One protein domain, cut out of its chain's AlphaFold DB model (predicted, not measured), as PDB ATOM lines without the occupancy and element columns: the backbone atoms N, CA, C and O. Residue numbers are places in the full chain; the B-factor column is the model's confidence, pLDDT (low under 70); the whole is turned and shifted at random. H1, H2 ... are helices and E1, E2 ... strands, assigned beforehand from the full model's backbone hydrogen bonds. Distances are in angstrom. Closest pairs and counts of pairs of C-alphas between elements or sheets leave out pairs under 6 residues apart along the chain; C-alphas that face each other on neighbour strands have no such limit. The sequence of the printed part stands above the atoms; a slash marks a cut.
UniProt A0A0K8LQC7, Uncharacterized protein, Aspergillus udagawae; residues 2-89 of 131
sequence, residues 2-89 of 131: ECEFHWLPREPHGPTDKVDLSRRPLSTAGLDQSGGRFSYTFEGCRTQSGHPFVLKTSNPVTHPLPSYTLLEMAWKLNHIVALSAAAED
ATOM      1  N   GLU A   2       7.047  17.464  21.938       94.19
ATOM      2  CA  GLU A   2       7.461  18.849  21.685       94.19
ATOM      3  C   GLU A   2       6.703  19.391  20.472       94.19
ATOM      4  O   GLU A   2       6.564  18.699  19.460       94.19
ATOM      5  N   CYS A   3       6.158  20.596  20.606       93.56
ATOM      6  CA  CYS A   3       5.365  21.268  19.587       93.56
ATOM      7  C   CYS A   3       5.670  22.766  19.598       93.56
ATOM      8  O   CYS A   3       6.216  23.292  20.564       93.56
ATOM      9  N   GLU A   4       5.267  23.455  18.537       93.62
ATOM     10  CA  GLU A   4       5.365  24.907  18.433       93.62
ATOM     11  C   GLU A   4       3.985  25.500  18.193       93.62
ATOM     12  O   GLU A   4       3.161  24.936  17.470       93.62
ATOM     13  N   PHE A   5       3.735  26.652  18.802       92.50
ATOM     14  CA  PHE A   5       2.550  27.448  18.539       92.50
ATOM     15  C   PHE A   5       2.800  28.346  17.327       92.50
ATOM     16  O   PHE A   5       3.843  28.985  17.250       92.50
ATOM     17  N   HIS A   6       1.846  28.447  16.402       93.19
ATOM     18  CA  HIS A   6       1.962  29.294  15.213       93.19
ATOM     19  C   HIS A   6       0.660  30.061  14.977       93.19
ATOM     20  O   HIS A   6      -0.398  29.453  14.819       93.19
ATOM     21  N   TRP A   7       0.737  31.392  14.913       93.69
ATOM     22  CA  TRP A   7      -0.365  32.226  14.438       93.69
ATOM     23  C   TRP A   7      -0.509  32.091  12.921       93.69
ATOM     24  O   TRP A   7       0.476  32.190  12.187       93.69
ATOM     25  N   LEU A   8      -1.744  31.914  12.449       92.75
ATOM     26  CA  LEU A   8      -2.075  31.959  11.027       92.75
ATOM     27  C   LEU A   8      -2.471  33.391  10.651       92.75
ATOM     28  O   LEU A   8      -3.413  33.903  11.253       92.75
ATOM     29  N   PRO A   9      -1.775  34.059   9.714       90.25
ATOM     30  CA  PRO A   9      -2.120  35.415   9.302       90.25
ATOM     31  C   PRO A   9      -3.495  35.450   8.632       90.25
ATOM     32  O   PRO A   9      -3.881  34.509   7.937       90.25
ATOM     33  N   ARG A  10      -4.210  36.566   8.794       87.62
ATOM     34  CA  ARG A  10      -5.403  36.844   7.991       87.62
ATOM     35  C   ARG A  10      -4.988  37.274   6.601       87.62
ATOM     36  O   ARG A  10      -4.288  38.275   6.436       87.62
ATOM     37  N   GLU A  11      -5.441  36.529   5.607       86.81
ATOM     38  CA  GLU A  11      -5.301  36.953   4.226       86.81
ATOM     39  C   GLU A  11      -6.188  38.191   3.971       86.81
ATOM     40  O   GLU A  11      -7.305  38.271   4.478       86.81
ATOM     41  N   PRO A  12      -5.705  39.185   3.204       83.44
ATOM     42  CA  PRO A  12      -6.426  40.436   2.952       83.44
ATOM     43  C   PRO A  12      -7.592  40.296   1.964       83.44
ATOM     44  O   PRO A  12      -8.279  41.277   1.701       83.44
ATOM     45  N   HIS A  13      -7.760  39.126   1.349       86.62
ATOM     46  CA  HIS A  13      -8.840  38.842   0.408       86.62
ATOM     47  C   HIS A  13      -9.950  38.055   1.108       86.62
ATOM     48  O   HIS A  13      -9.697  37.403   2.114       86.62
ATOM     49  N   GLY A  14     -11.160  38.076   0.563       85.44
ATOM     50  CA  GLY A  14     -12.254  37.207   0.984       85.44
ATOM     51  C   GLY A  14     -12.146  35.783   0.416       85.44
ATOM     52  O   GLY A  14     -11.297  35.506  -0.439       85.44
ATOM     53  N   PRO A  15     -13.025  34.864   0.850       85.44
ATOM     54  CA  PRO A  15     -13.018  33.467   0.407       85.44
ATOM     55  C   PRO A  15     -13.478  33.259  -1.043       85.44
ATOM     56  O   PRO A  15     -13.189  32.228  -1.648       85.44
ATOM     57  N   THR A  16     -14.196  34.227  -1.616       86.81
ATOM     58  CA  THR A  16     -14.689  34.197  -3.004       86.81
ATOM     59  C   THR A  16     -13.893  35.101  -3.945       86.81
ATOM     60  O   THR A  16     -14.173  35.145  -5.147       86.81
ATOM     61  N   ASP A  17     -12.887  35.803  -3.421       87.94
ATOM     62  CA  ASP A  17     -12.061  36.715  -4.196       87.94
ATOM     63  C   ASP A  17     -11.106  35.951  -5.117       87.94
ATOM     64  O   ASP A  17     -10.598  34.872  -4.808       87.94
ATOM     65  N   LYS A  18     -10.820  36.536  -6.282       88.81
ATOM     66  CA  LYS A  18      -9.804  35.993  -7.185       88.81
ATOM     67  C   LYS A  18      -8.420  36.330  -6.645       88.81
ATOM     68  O   LYS A  18      -8.063  37.502  -6.546       88.81
ATOM     69  N   VAL A  19      -7.627  35.300  -6.374       86.81
ATOM     70  CA  VAL A  19      -6.254  35.434  -5.880       86.81
ATOM     71  C   VAL A  19      -5.269  35.072  -6.986       86.81
ATOM     72  O   VAL A  19      -5.467  34.109  -7.729       86.81
ATOM     73  N   ASP A  20      -4.195  35.846  -7.106       88.56
ATOM     74  CA  ASP A  20      -3.071  35.501  -7.972       88.56
ATOM     75  C   ASP A  20      -2.285  34.331  -7.363       88.56
ATOM     76  O   ASP A  20      -1.708  34.457  -6.282       88.56
ATOM     77  N   LEU A  21      -2.228  33.201  -8.073       87.12
ATOM     78  CA  LEU A  21      -1.517  31.994  -7.637       87.12
ATOM     79  C   LEU A  21       0.004  32.184  -7.542       87.12
ATOM     80  O   LEU A  21       0.681  31.372  -6.917       87.12
ATOM     81  N   SER A  22       0.555  33.230  -8.167       91.50
ATOM     82  CA  SER A  22       1.976  33.572  -8.063       91.50
ATOM     83  C   SER A  22       2.300  34.423  -6.833       91.50
ATOM     84  O   SER A  22       3.474  34.579  -6.477       91.50
ATOM     85  N   ARG A  23       1.277  34.949  -6.142       87.31
ATOM     86  CA  ARG A  23       1.464  35.725  -4.920       87.31
ATOM     87  C   ARG A  23       2.017  34.826  -3.825       87.31
ATOM     88  O   ARG A  23       1.488  33.755  -3.537       87.31
ATOM     89  N   ARG A  24       3.064  35.300  -3.152       88.19
ATOM     90  CA  ARG A  24       3.573  34.630  -1.959       88.19
ATOM     91  C   ARG A  24       2.567  34.786  -0.809       88.19
ATOM     92  O   ARG A  24       2.168  35.920  -0.538       88.19
ATOM     93  N   PRO A  25       2.202  33.697  -0.116       85.38
ATOM     94  CA  PRO A  25       1.431  33.770   1.116       85.38
ATOM     95  C   PRO A  25       2.059  34.659   2.184       85.38
ATOM     96  O   PRO A  25       3.284  34.843   2.209       85.38
ATOM     97  N   LEU A  26       1.227  35.151   3.103       88.75
ATOM     98  CA  LEU A  26       1.717  35.843   4.286       88.75
ATOM     99  C   LEU A  26       2.531  34.889   5.169       88.75
ATOM    100  O   LEU A  26       2.246  33.700   5.295       88.75
ATOM    101  N   SER A  27       3.592  35.425   5.770       89.50
ATOM    102  CA  SER A  27       4.464  34.657   6.656       89.50
ATOM    103  C   SER A  27       3.857  34.565   8.052       89.50
ATOM    104  O   SER A  27       3.464  35.581   8.618       89.50
ATOM    105  N   THR A  28       3.863  33.367   8.636       90.62
ATOM    106  CA  THR A  28       3.490  33.137  10.042       90.62
ATOM    107  C   THR A  28       4.602  33.539  11.017       90.62
ATOM    108  O   THR A  28       4.339  33.778  12.195       90.62
ATOM    109  N   ALA A  29       5.854  33.600  10.547       89.56
ATOM    110  CA  ALA A  29       7.033  33.810  11.383       89.56
ATOM    111  C   ALA A  29       7.010  35.169  12.102       89.56
ATOM    112  O   ALA A  29       6.829  36.206  11.468       89.56
ATOM    113  N   GLY A  30       7.250  35.151  13.417       88.44
ATOM    114  CA  GLY A  30       7.356  36.357  14.243       88.44
ATOM    115  C   GLY A  30       6.032  37.067  14.542       88.44
ATOM    116  O   GLY A  30       6.058  38.109  15.190       88.44
ATOM    117  N   LEU A  31       4.890  36.526  14.102       93.19
ATOM    118  CA  LEU A  31       3.581  37.053  14.488       93.19
ATOM    119  C   LEU A  31       3.352  36.844  15.987       93.19
ATOM    120  O   LEU A  31       3.682  35.789  16.521       93.19
ATOM    121  N   ASP A  32       2.768  37.828  16.658       93.81
ATOM    122  CA  ASP A  32       2.348  37.767  18.064       93.81
ATOM    123  C   ASP A  32       0.822  37.915  18.231       93.81
ATOM    124  O   ASP A  32       0.301  37.888  19.348       93.81
ATOM    125  N   GLN A  33       0.111  38.069  17.111       91.50
ATOM    126  CA  GLN A  33      -1.335  38.207  17.023       91.50
ATOM    127  C   GLN A  33      -1.828  37.844  15.615       91.50
ATOM    128  O   GLN A  33      -1.078  37.918  14.638       91.50
ATOM    129  N   SER A  34      -3.113  37.519  15.493       89.38
ATOM    130  CA  SER A  34      -3.811  37.432  14.207       89.38
ATOM    131  C   SER A  34      -5.280  37.807  14.368       89.38
ATOM    132  O   SER A  34      -5.904  37.429  15.355       89.38
ATOM    133  N   GLY A  35      -5.828  38.586  13.432       84.19
ATOM    134  CA  GLY A  35      -7.236  39.003  13.479       84.19
ATOM    135  C   GLY A  35      -7.637  39.753  14.744       84.19
ATOM    136  O   GLY A  35      -8.715  39.529  15.274       84.19
ATOM    137  N   GLY A  36      -6.735  40.570  15.295       85.88
ATOM    138  CA  GLY A  36      -6.964  41.262  16.568       85.88
ATOM    139  C   GLY A  36      -6.900  40.357  17.806       85.88
ATOM    140  O   GLY A  36      -6.953  40.860  18.926       85.88
ATOM    141  N   ARG A  37      -6.719  39.042  17.636       88.25
ATOM    142  CA  ARG A  37      -6.576  38.070  18.725       88.25
ATOM    143  C   ARG A  37      -5.105  37.884  19.074       88.25
ATOM    144  O   ARG A  37      -4.257  37.752  18.194       88.25
ATOM    145  N   PHE A  38      -4.818  37.841  20.365       92.69
ATOM    146  CA  PHE A  38      -3.494  37.591  20.924       92.69
ATOM    147  C   PHE A  38      -3.629  36.711  22.166       92.69
ATOM    148  O   PHE A  38      -4.707  36.586  22.748       92.69
ATOM    149  N   SER A  39      -2.530  36.093  22.579       91.75
ATOM    150  CA  SER A  39      -2.470  35.302  23.806       91.75
ATOM    151  C   SER A  39      -1.204  35.633  24.584       91.75
ATOM    152  O   SER A  39      -0.235  36.160  24.030       91.75
ATOM    153  N   TYR A  40      -1.225  35.326  25.877       92.88
ATOM    154  CA  TYR A  40      -0.071  35.463  26.752       92.88
ATOM    155  C   TYR A  40       0.433  34.090  27.179       92.88
ATOM    156  O   TYR A  40      -0.339  33.167  27.437       92.88
ATOM    157  N   THR A  41       1.749  33.986  27.272       89.81
ATOM    158  CA  THR A  41       2.451  32.880  27.912       89.81
ATOM    159  C   THR A  41       2.251  32.937  29.428       89.81
ATOM    160  O   THR A  41       1.841  33.959  29.982       89.81
ATOM    161  N   PHE A  42       2.601  31.854  30.124       86.62
ATOM    162  CA  PHE A  42       2.578  31.819  31.590       86.62
ATOM    163  C   PHE A  42       3.462  32.907  32.230       86.62
ATOM    164  O   PHE A  42       3.175  33.383  33.322       86.62
ATOM    165  N   GLU A  43       4.507  33.343  31.526       89.12
ATOM    166  CA  GLU A  43       5.428  34.401  31.956       89.12
ATOM    167  C   GLU A  43       4.863  35.817  31.727       89.12
ATOM    168  O   GLU A  43       5.524  36.810  32.025       89.12
ATOM    169  N   GLY A  44       3.644  35.935  31.189       90.62
ATOM    170  CA  GLY A  44       2.991  37.212  30.899       90.62
ATOM    171  C   GLY A  44       3.476  37.890  29.613       90.62
ATOM    172  O   GLY A  44       3.028  38.988  29.290       90.62
ATOM    173  N   CYS A  45       4.367  37.258  28.845       90.75
ATOM    174  CA  CYS A  45       4.794  37.749  27.534       90.75
ATOM    175  C   CYS A  45       3.807  37.330  26.441       90.75
ATOM    176  O   CYS A  45       3.216  36.253  26.535       90.75
ATOM    177  N   ARG A  46       3.653  38.138  25.383       93.00
ATOM    178  CA  ARG A  46       2.841  37.753  24.217       93.00
ATOM    179  C   ARG A  46       3.391  36.482  23.576       93.00
ATOM    180  O   ARG A  46       4.593  36.375  23.337       93.00
ATOM    181  N   THR A  47       2.505  35.539  23.281       93.44
ATOM    182  CA  THR A  47       2.871  34.308  22.582       93.44
ATOM    183  C   THR A  47       3.198  34.635  21.133       93.44
ATOM    184  O   THR A  47       2.355  35.152  20.404       93.44
ATOM    185  N   GLN A  48       4.413  34.309  20.706       94.94
ATOM    186  CA  GLN A  48       4.846  34.488  19.323       94.94
ATOM    187  C   GLN A  48       4.749  33.175  18.539       94.94
ATOM    188  O   GLN A  48       4.864  32.090  19.111       94.94
ATOM    189  N   SER A  49       4.570  33.258  17.222       94.69
ATOM    190  CA  SER A  49       4.714  32.101  16.339       94.69
ATOM    191  C   SER A  49       6.114  31.509  16.466       94.69
ATOM    192  O   SER A  49       7.107  32.237  16.444       94.69
ATOM    193  N   GLY A  50       6.190  30.186  16.563       93.25
ATOM    194  CA  GLY A  50       7.396  29.442  16.901       93.25
ATOM    195  C   GLY A  50       7.614  29.259  18.406       93.25
ATOM    196  O   GLY A  50       8.618  28.667  18.789       93.25
ATOM    197  N   HIS A  51       6.716  29.737  19.279       93.69
ATOM    198  CA  HIS A  51       6.860  29.517  20.719       93.69
ATOM    199  C   HIS A  51       6.746  28.015  21.049       93.69
ATOM    200  O   HIS A  51       5.705  27.410  20.759       93.69
ATOM    201  N   PRO A  52       7.782  27.397  21.647       93.31
ATOM    202  CA  PRO A  52       7.783  25.970  21.921       93.31
ATOM    203  C   PRO A  52       6.926  25.646  23.145       93.31
ATOM    204  O   PRO A  52       6.966  26.341  24.157       93.31
ATOM    205  N   PHE A  53       6.196  24.537  23.090       92.12
ATOM    206  CA  PHE A  53       5.489  23.988  24.239       92.12
ATOM    207  C   PHE A  53       5.567  22.462  24.260       92.12
ATOM    208  O   PHE A  53       5.786  21.795  23.246       92.12
ATOM    209  N   VAL A  54       5.396  21.891  25.453       94.31
ATOM    210  CA  VAL A  54       5.503  20.446  25.665       94.31
ATOM    211  C   VAL A  54       4.167  19.892  26.122       94.31
ATOM    212  O   VAL A  54       3.717  20.159  27.235       94.31
ATOM    213  N   LEU A  55       3.571  19.043  25.289       92.81
ATOM    214  CA  LEU A  55       2.411  18.245  25.662       92.81
ATOM    215  C   LEU A  55       2.859  17.080  26.546       92.81
ATOM    216  O   LEU A  55       3.701  16.262  26.148       92.81
ATOM    217  N   LYS A  56       2.284  17.006  27.747       95.06
ATOM    218  CA  LYS A  56       2.522  15.952  28.737       95.06
ATOM    219  C   LYS A  56       1.203  15.254  29.047       95.06
ATOM    220  O   LYS A  56       0.158  15.892  29.071       95.06
ATOM    221  N   THR A  57       1.271  13.950  29.288       96.00
ATOM    222  CA  THR A  57       0.140  13.170  29.794       96.00
ATOM    223  C   THR A  57       0.544  12.478  31.085       96.00
ATOM    224  O   THR A  57       1.666  11.978  31.190       96.00
ATOM    225  N   SER A  58      -0.363  12.452  32.060       95.56
ATOM    226  CA  SER A  58      -0.164  11.755  33.333       95.56
ATOM    227  C   SER A  58      -0.347  10.242  33.197       95.56
ATOM    228  O   SER A  58       0.228   9.485  33.975       95.56
ATOM    229  N   ASN A  59      -1.139   9.787  32.217       94.00
ATOM    230  CA  ASN A  59      -1.404   8.368  31.998       94.00
ATOM    231  C   ASN A  59      -1.521   8.062  30.493       94.00
ATOM    232  O   ASN A  59      -2.528   8.414  29.878       94.00
ATOM    233  N   PRO A  60      -0.539   7.367  29.893       93.44
ATOM    234  CA  PRO A  60      -0.526   7.101  28.458       93.44
ATOM    235  C   PRO A  60      -1.569   6.070  28.000       93.44
ATOM    236  O   PRO A  60      -1.809   5.968  26.802       93.44
ATOM    237  N   VAL A  61      -2.170   5.298  28.913       94.12
ATOM    238  CA  VAL A  61      -3.175   4.275  28.579       94.12
ATOM    239  C   VAL A  61      -4.573   4.882  28.543       94.12
ATOM    240  O   VAL A  61      -5.331   4.618  27.617       94.12
ATOM    241  N   THR A  62      -4.915   5.704  29.539       95.44
ATOM    242  CA  THR A  62      -6.245   6.331  29.620       95.44
ATOM    243  C   THR A  62      -6.320   7.657  28.867       95.44
ATOM    244  O   THR A  62      -7.375   7.992  28.344       95.44
ATOM    245  N   HIS A  63      -5.203   8.385  28.770       92.62
ATOM    246  CA  HIS A  63      -5.098   9.683  28.098       92.62
ATOM    247  C   HIS A  63      -3.854   9.701  27.199       92.62
ATOM    248  O   HIS A  63      -2.888  10.423  27.478       92.62
ATOM    249  N   PRO A  64      -3.808   8.871  26.144       94.75
ATOM    250  CA  PRO A  64      -2.689   8.899  25.218       94.75
ATOM    251  C   PRO A  64      -2.540  10.305  24.632       94.75
ATOM    252  O   PRO A  64      -3.522  10.986  24.333       94.75
ATOM    253  N   LEU A  65      -1.293  10.742  24.457       95.06
ATOM    254  CA  LEU A  65      -1.032  11.963  23.703       95.06
ATOM    255  C   LEU A  65      -1.560  11.806  22.268       95.06
ATOM    256  O   LEU A  65      -1.538  10.694  21.731       95.06
ATOM    257  N   PRO A  66      -2.011  12.900  21.633       92.69
ATOM    258  CA  PRO A  66      -2.464  12.847  20.252       92.69
ATOM    259  C   PRO A  66      -1.350  12.338  19.331       92.69
ATOM    260  O   PRO A  66      -0.164  12.534  19.595       92.69
ATOM    261  N   SER A  67      -1.728  11.692  18.228       94.38
ATOM    262  CA  SER A  67      -0.765  11.270  17.207       94.38
ATOM    263  C   SER A  67      -0.127  12.490  16.545       94.38
ATOM    264  O   SER A  67      -0.833  13.352  16.019       94.38
ATOM    265  N   TYR A  68       1.206  12.530  16.512       93.62
ATOM    266  CA  TYR A  68       1.942  13.622  15.874       93.62
ATOM    267  C   TYR A  68       1.598  13.754  14.385       93.62
ATOM    268  O   TYR A  68       1.363  14.855  13.903       93.62
ATOM    269  N   THR A  69       1.480  12.633  13.665       95.06
ATOM    270  CA  THR A  69       1.114  12.637  12.240       95.06
ATOM    271  C   THR A  69      -0.257  13.273  12.010       95.06
ATOM    272  O   THR A  69      -0.441  14.011  11.048       95.06
ATOM    273  N   LEU A  70      -1.219  13.022  12.905       95.12
ATOM    274  CA  LEU A  70      -2.546  13.634  12.807       95.12
ATOM    275  C   LEU A  70      -2.504  15.123  13.143       95.12
ATOM    276  O   LEU A  70      -3.175  15.907  12.479       95.12
ATOM    277  N   LEU A  71      -1.697  15.519  14.128       93.56
ATOM    278  CA  LEU A  71      -1.500  16.925  14.464       93.56
ATOM    279  C   LEU A  71      -0.865  17.694  13.295       93.56
ATOM    280  O   LEU A  71      -1.316  18.784  12.958       93.56
ATOM    281  N   GLU A  72       0.126  17.104  12.625       94.06
ATOM    282  CA  GLU A  72       0.755  17.684  11.435       94.06
ATOM    283  C   GLU A  72      -0.240  17.807  10.268       94.06
ATOM    284  O   GLU A  72      -0.272  18.825   9.575       94.06
ATOM    285  N   MET A  73      -1.083  16.790  10.051       96.06
ATOM    286  CA  MET A  73      -2.147  16.852   9.043       96.06
ATOM    287  C   MET A  73      -3.157  17.955   9.361       96.06
ATOM    288  O   MET A  73      -3.470  18.760   8.485       96.06
ATOM    289  N   ALA A  74      -3.629  18.023  10.607       93.50
ATOM    290  CA  ALA A  74      -4.552  19.058  11.057       93.50
ATOM    291  C   ALA A  74      -3.952  20.459  10.870       93.50
ATOM    292  O   ALA A  74      -4.618  21.355  10.353       93.50
ATOM    293  N   TRP A  75      -2.669  20.632  11.196       92.12
ATOM    294  CA  TRP A  75      -1.945  21.878  10.967       92.12
ATOM    295  C   TRP A  75      -1.917  22.278   9.487       92.12
ATOM    296  O   TRP A  75      -2.285  23.402   9.144       92.12
ATOM    297  N   LYS A  76      -1.545  21.356   8.589       93.94
ATOM    298  CA  LYS A  76      -1.509  21.618   7.138       93.94
ATOM    299  C   LYS A  76      -2.884  22.002   6.591       93.94
ATOM    300  O   LYS A  76      -2.972  22.918   5.779       93.94
ATOM    301  N   LEU A  77      -3.945  21.333   7.040       94.12
ATOM    302  CA  LEU A  77      -5.313  21.636   6.618       94.12
ATOM    303  C   LEU A  77      -5.757  23.020   7.095       94.12
ATOM    304  O   LEU A  77      -6.219  23.811   6.278       94.12
ATOM    305  N   ASN A  78      -5.537  23.353   8.368       91.94
ATOM    306  CA  ASN A  78      -5.857  24.681   8.895       91.94
ATOM    307  C   ASN A  78      -5.087  25.781   8.161       91.94
ATOM    308  O   ASN A  78      -5.651  26.824   7.838       91.94
ATOM    309  N   HIS A  79      -3.819  25.532   7.830       90.62
ATOM    310  CA  HIS A  79      -3.022  26.464   7.045       90.62
ATOM    311  C   HIS A  79      -3.612  26.678   5.641       90.62
ATOM    312  O   HIS A  79      -3.682  27.810   5.177       90.62
ATOM    313  N   ILE A  80      -4.084  25.625   4.963       90.12
ATOM    314  CA  ILE A  80      -4.753  25.746   3.654       90.12
ATOM    315  C   ILE A  80      -6.053  26.554   3.769       90.12
ATOM    316  O   ILE A  80      -6.303  27.431   2.944       90.12
ATOM    317  N   VAL A  81      -6.863  26.293   4.797       90.12
ATOM    318  CA  VAL A  81      -8.117  27.026   5.022       90.12
ATOM    319  C   VAL A  81      -7.839  28.511   5.298       90.12
ATOM    320  O   VAL A  81      -8.510  29.371   4.726       90.12
ATOM    321  N   ALA A  82      -6.801  28.837   6.074       88.50
ATOM    322  CA  ALA A  82      -6.393  30.222   6.318       88.50
ATOM    323  C   ALA A  82      -5.949  30.942   5.035       88.50
ATOM    324  O   ALA A  82      -6.375  32.070   4.798       88.50
ATOM    325  N   LEU A  83      -5.190  30.268   4.162       87.75
ATOM    326  CA  LEU A  83      -4.806  30.811   2.852       87.75
ATOM    327  C   LEU A  83      -6.003  31.080   1.939       87.75
ATOM    328  O   LEU A  83      -5.940  31.953   1.082       87.75
ATOM    329  N   SER A  84      -7.094  30.334   2.107       86.62
ATOM    330  CA  SER A  84      -8.337  30.580   1.375       86.62
ATOM    331  C   SER A  84      -9.187  31.702   1.973       86.62
ATOM    332  O   SER A  84     -10.281  31.935   1.480       86.62
ATOM    333  N   ALA A  85      -8.721  32.376   3.032       84.12
ATOM    334  CA  ALA A  85      -9.482  33.367   3.798       84.12
ATOM    335  C   ALA A  85     -10.845  32.869   4.324       84.12
ATOM    336  O   ALA A  85     -11.717  33.666   4.655       84.12
ATOM    337  N   ALA A  86     -11.025  31.550   4.418       80.75
ATOM    338  CA  ALA A  86     -12.247  30.905   4.899       80.75
ATOM    339  C   ALA A  86     -12.113  30.388   6.342       80.75
ATOM    340  O   ALA A  86     -12.981  29.665   6.821       80.75
ATOM    341  N   ALA A  87     -10.997  30.688   7.013       76.75
ATOM    342  CA  ALA A  87     -10.708  30.195   8.363       76.75
ATOM    343  C   ALA A  87     -11.392  30.993   9.472       76.75
ATOM    344  O   ALA A  87     -11.383  30.553  10.618       76.75
ATOM    345  N   GLU A  88     -11.917  32.172   9.159       69.25
ATOM    346  CA  GLU A  88     -12.496  33.063  10.150       69.25
ATOM    347  C   GLU A  88     -13.982  33.225   9.899       69.25
ATOM    348  O   GLU A  88     -14.413  33.437   8.763       69.25
ATOM    349  N   ASP A  89     -14.746  33.109  10.979       64.56
ATOM    350  CA  ASP A  89     -16.155  33.454  10.974       64.56
ATOM    351  C   ASP A  89     -16.290  34.949  10.649       64.56
ATOM    352  O   ASP A  89     -15.441  35.741  11.078       64.56
TER     353      ASP A  89
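Overview. This is residues 2 to 89 of the 131 residues of an uncharacterized protein of Aspergillus udagawae (UniProt A0A0K8LQC7). Little regular structure is present: long loops make most of an elongated body, in which a small ribbon of two strands, E1 and E2, and one helix, H1, run lengthwise. Residues 58 to 63 stick out at one end. The printed part has 88 residues, with E1, E2 and H1 in chain order; the sheet is antiparallel and the class mixed, with 24 residues in named elements. The whole is loose, radius of gyration of the C-alphas 15.7 A, spanning 49 by 30 by 23 A.

Arrangement. E1, residues 2 to 5, and E2, residues 51 to 54, form an antiparallel hairpin at 143 degrees; N 3 and O 53 are 2.9 A apart, within hydrogen-bond range. H1, residues 68 to 83, is apart from E1. In H1 every O i to N i+4 pair is within hydrogen-bond range.

Along the chain. E1 begins at C-alpha 2 (7.461, 18.849, 21.685). H1 measures 22.6 A and ends at C-alpha 83 (-4.806, 30.811, 2.852).

Size, cuts and confidence. The farthest C-alphas, Lys 18 and Asn 59, are 48.7 A apart. Both links are long; the printed part has no cut. Residues 88 to 89 have pLDDT under 70.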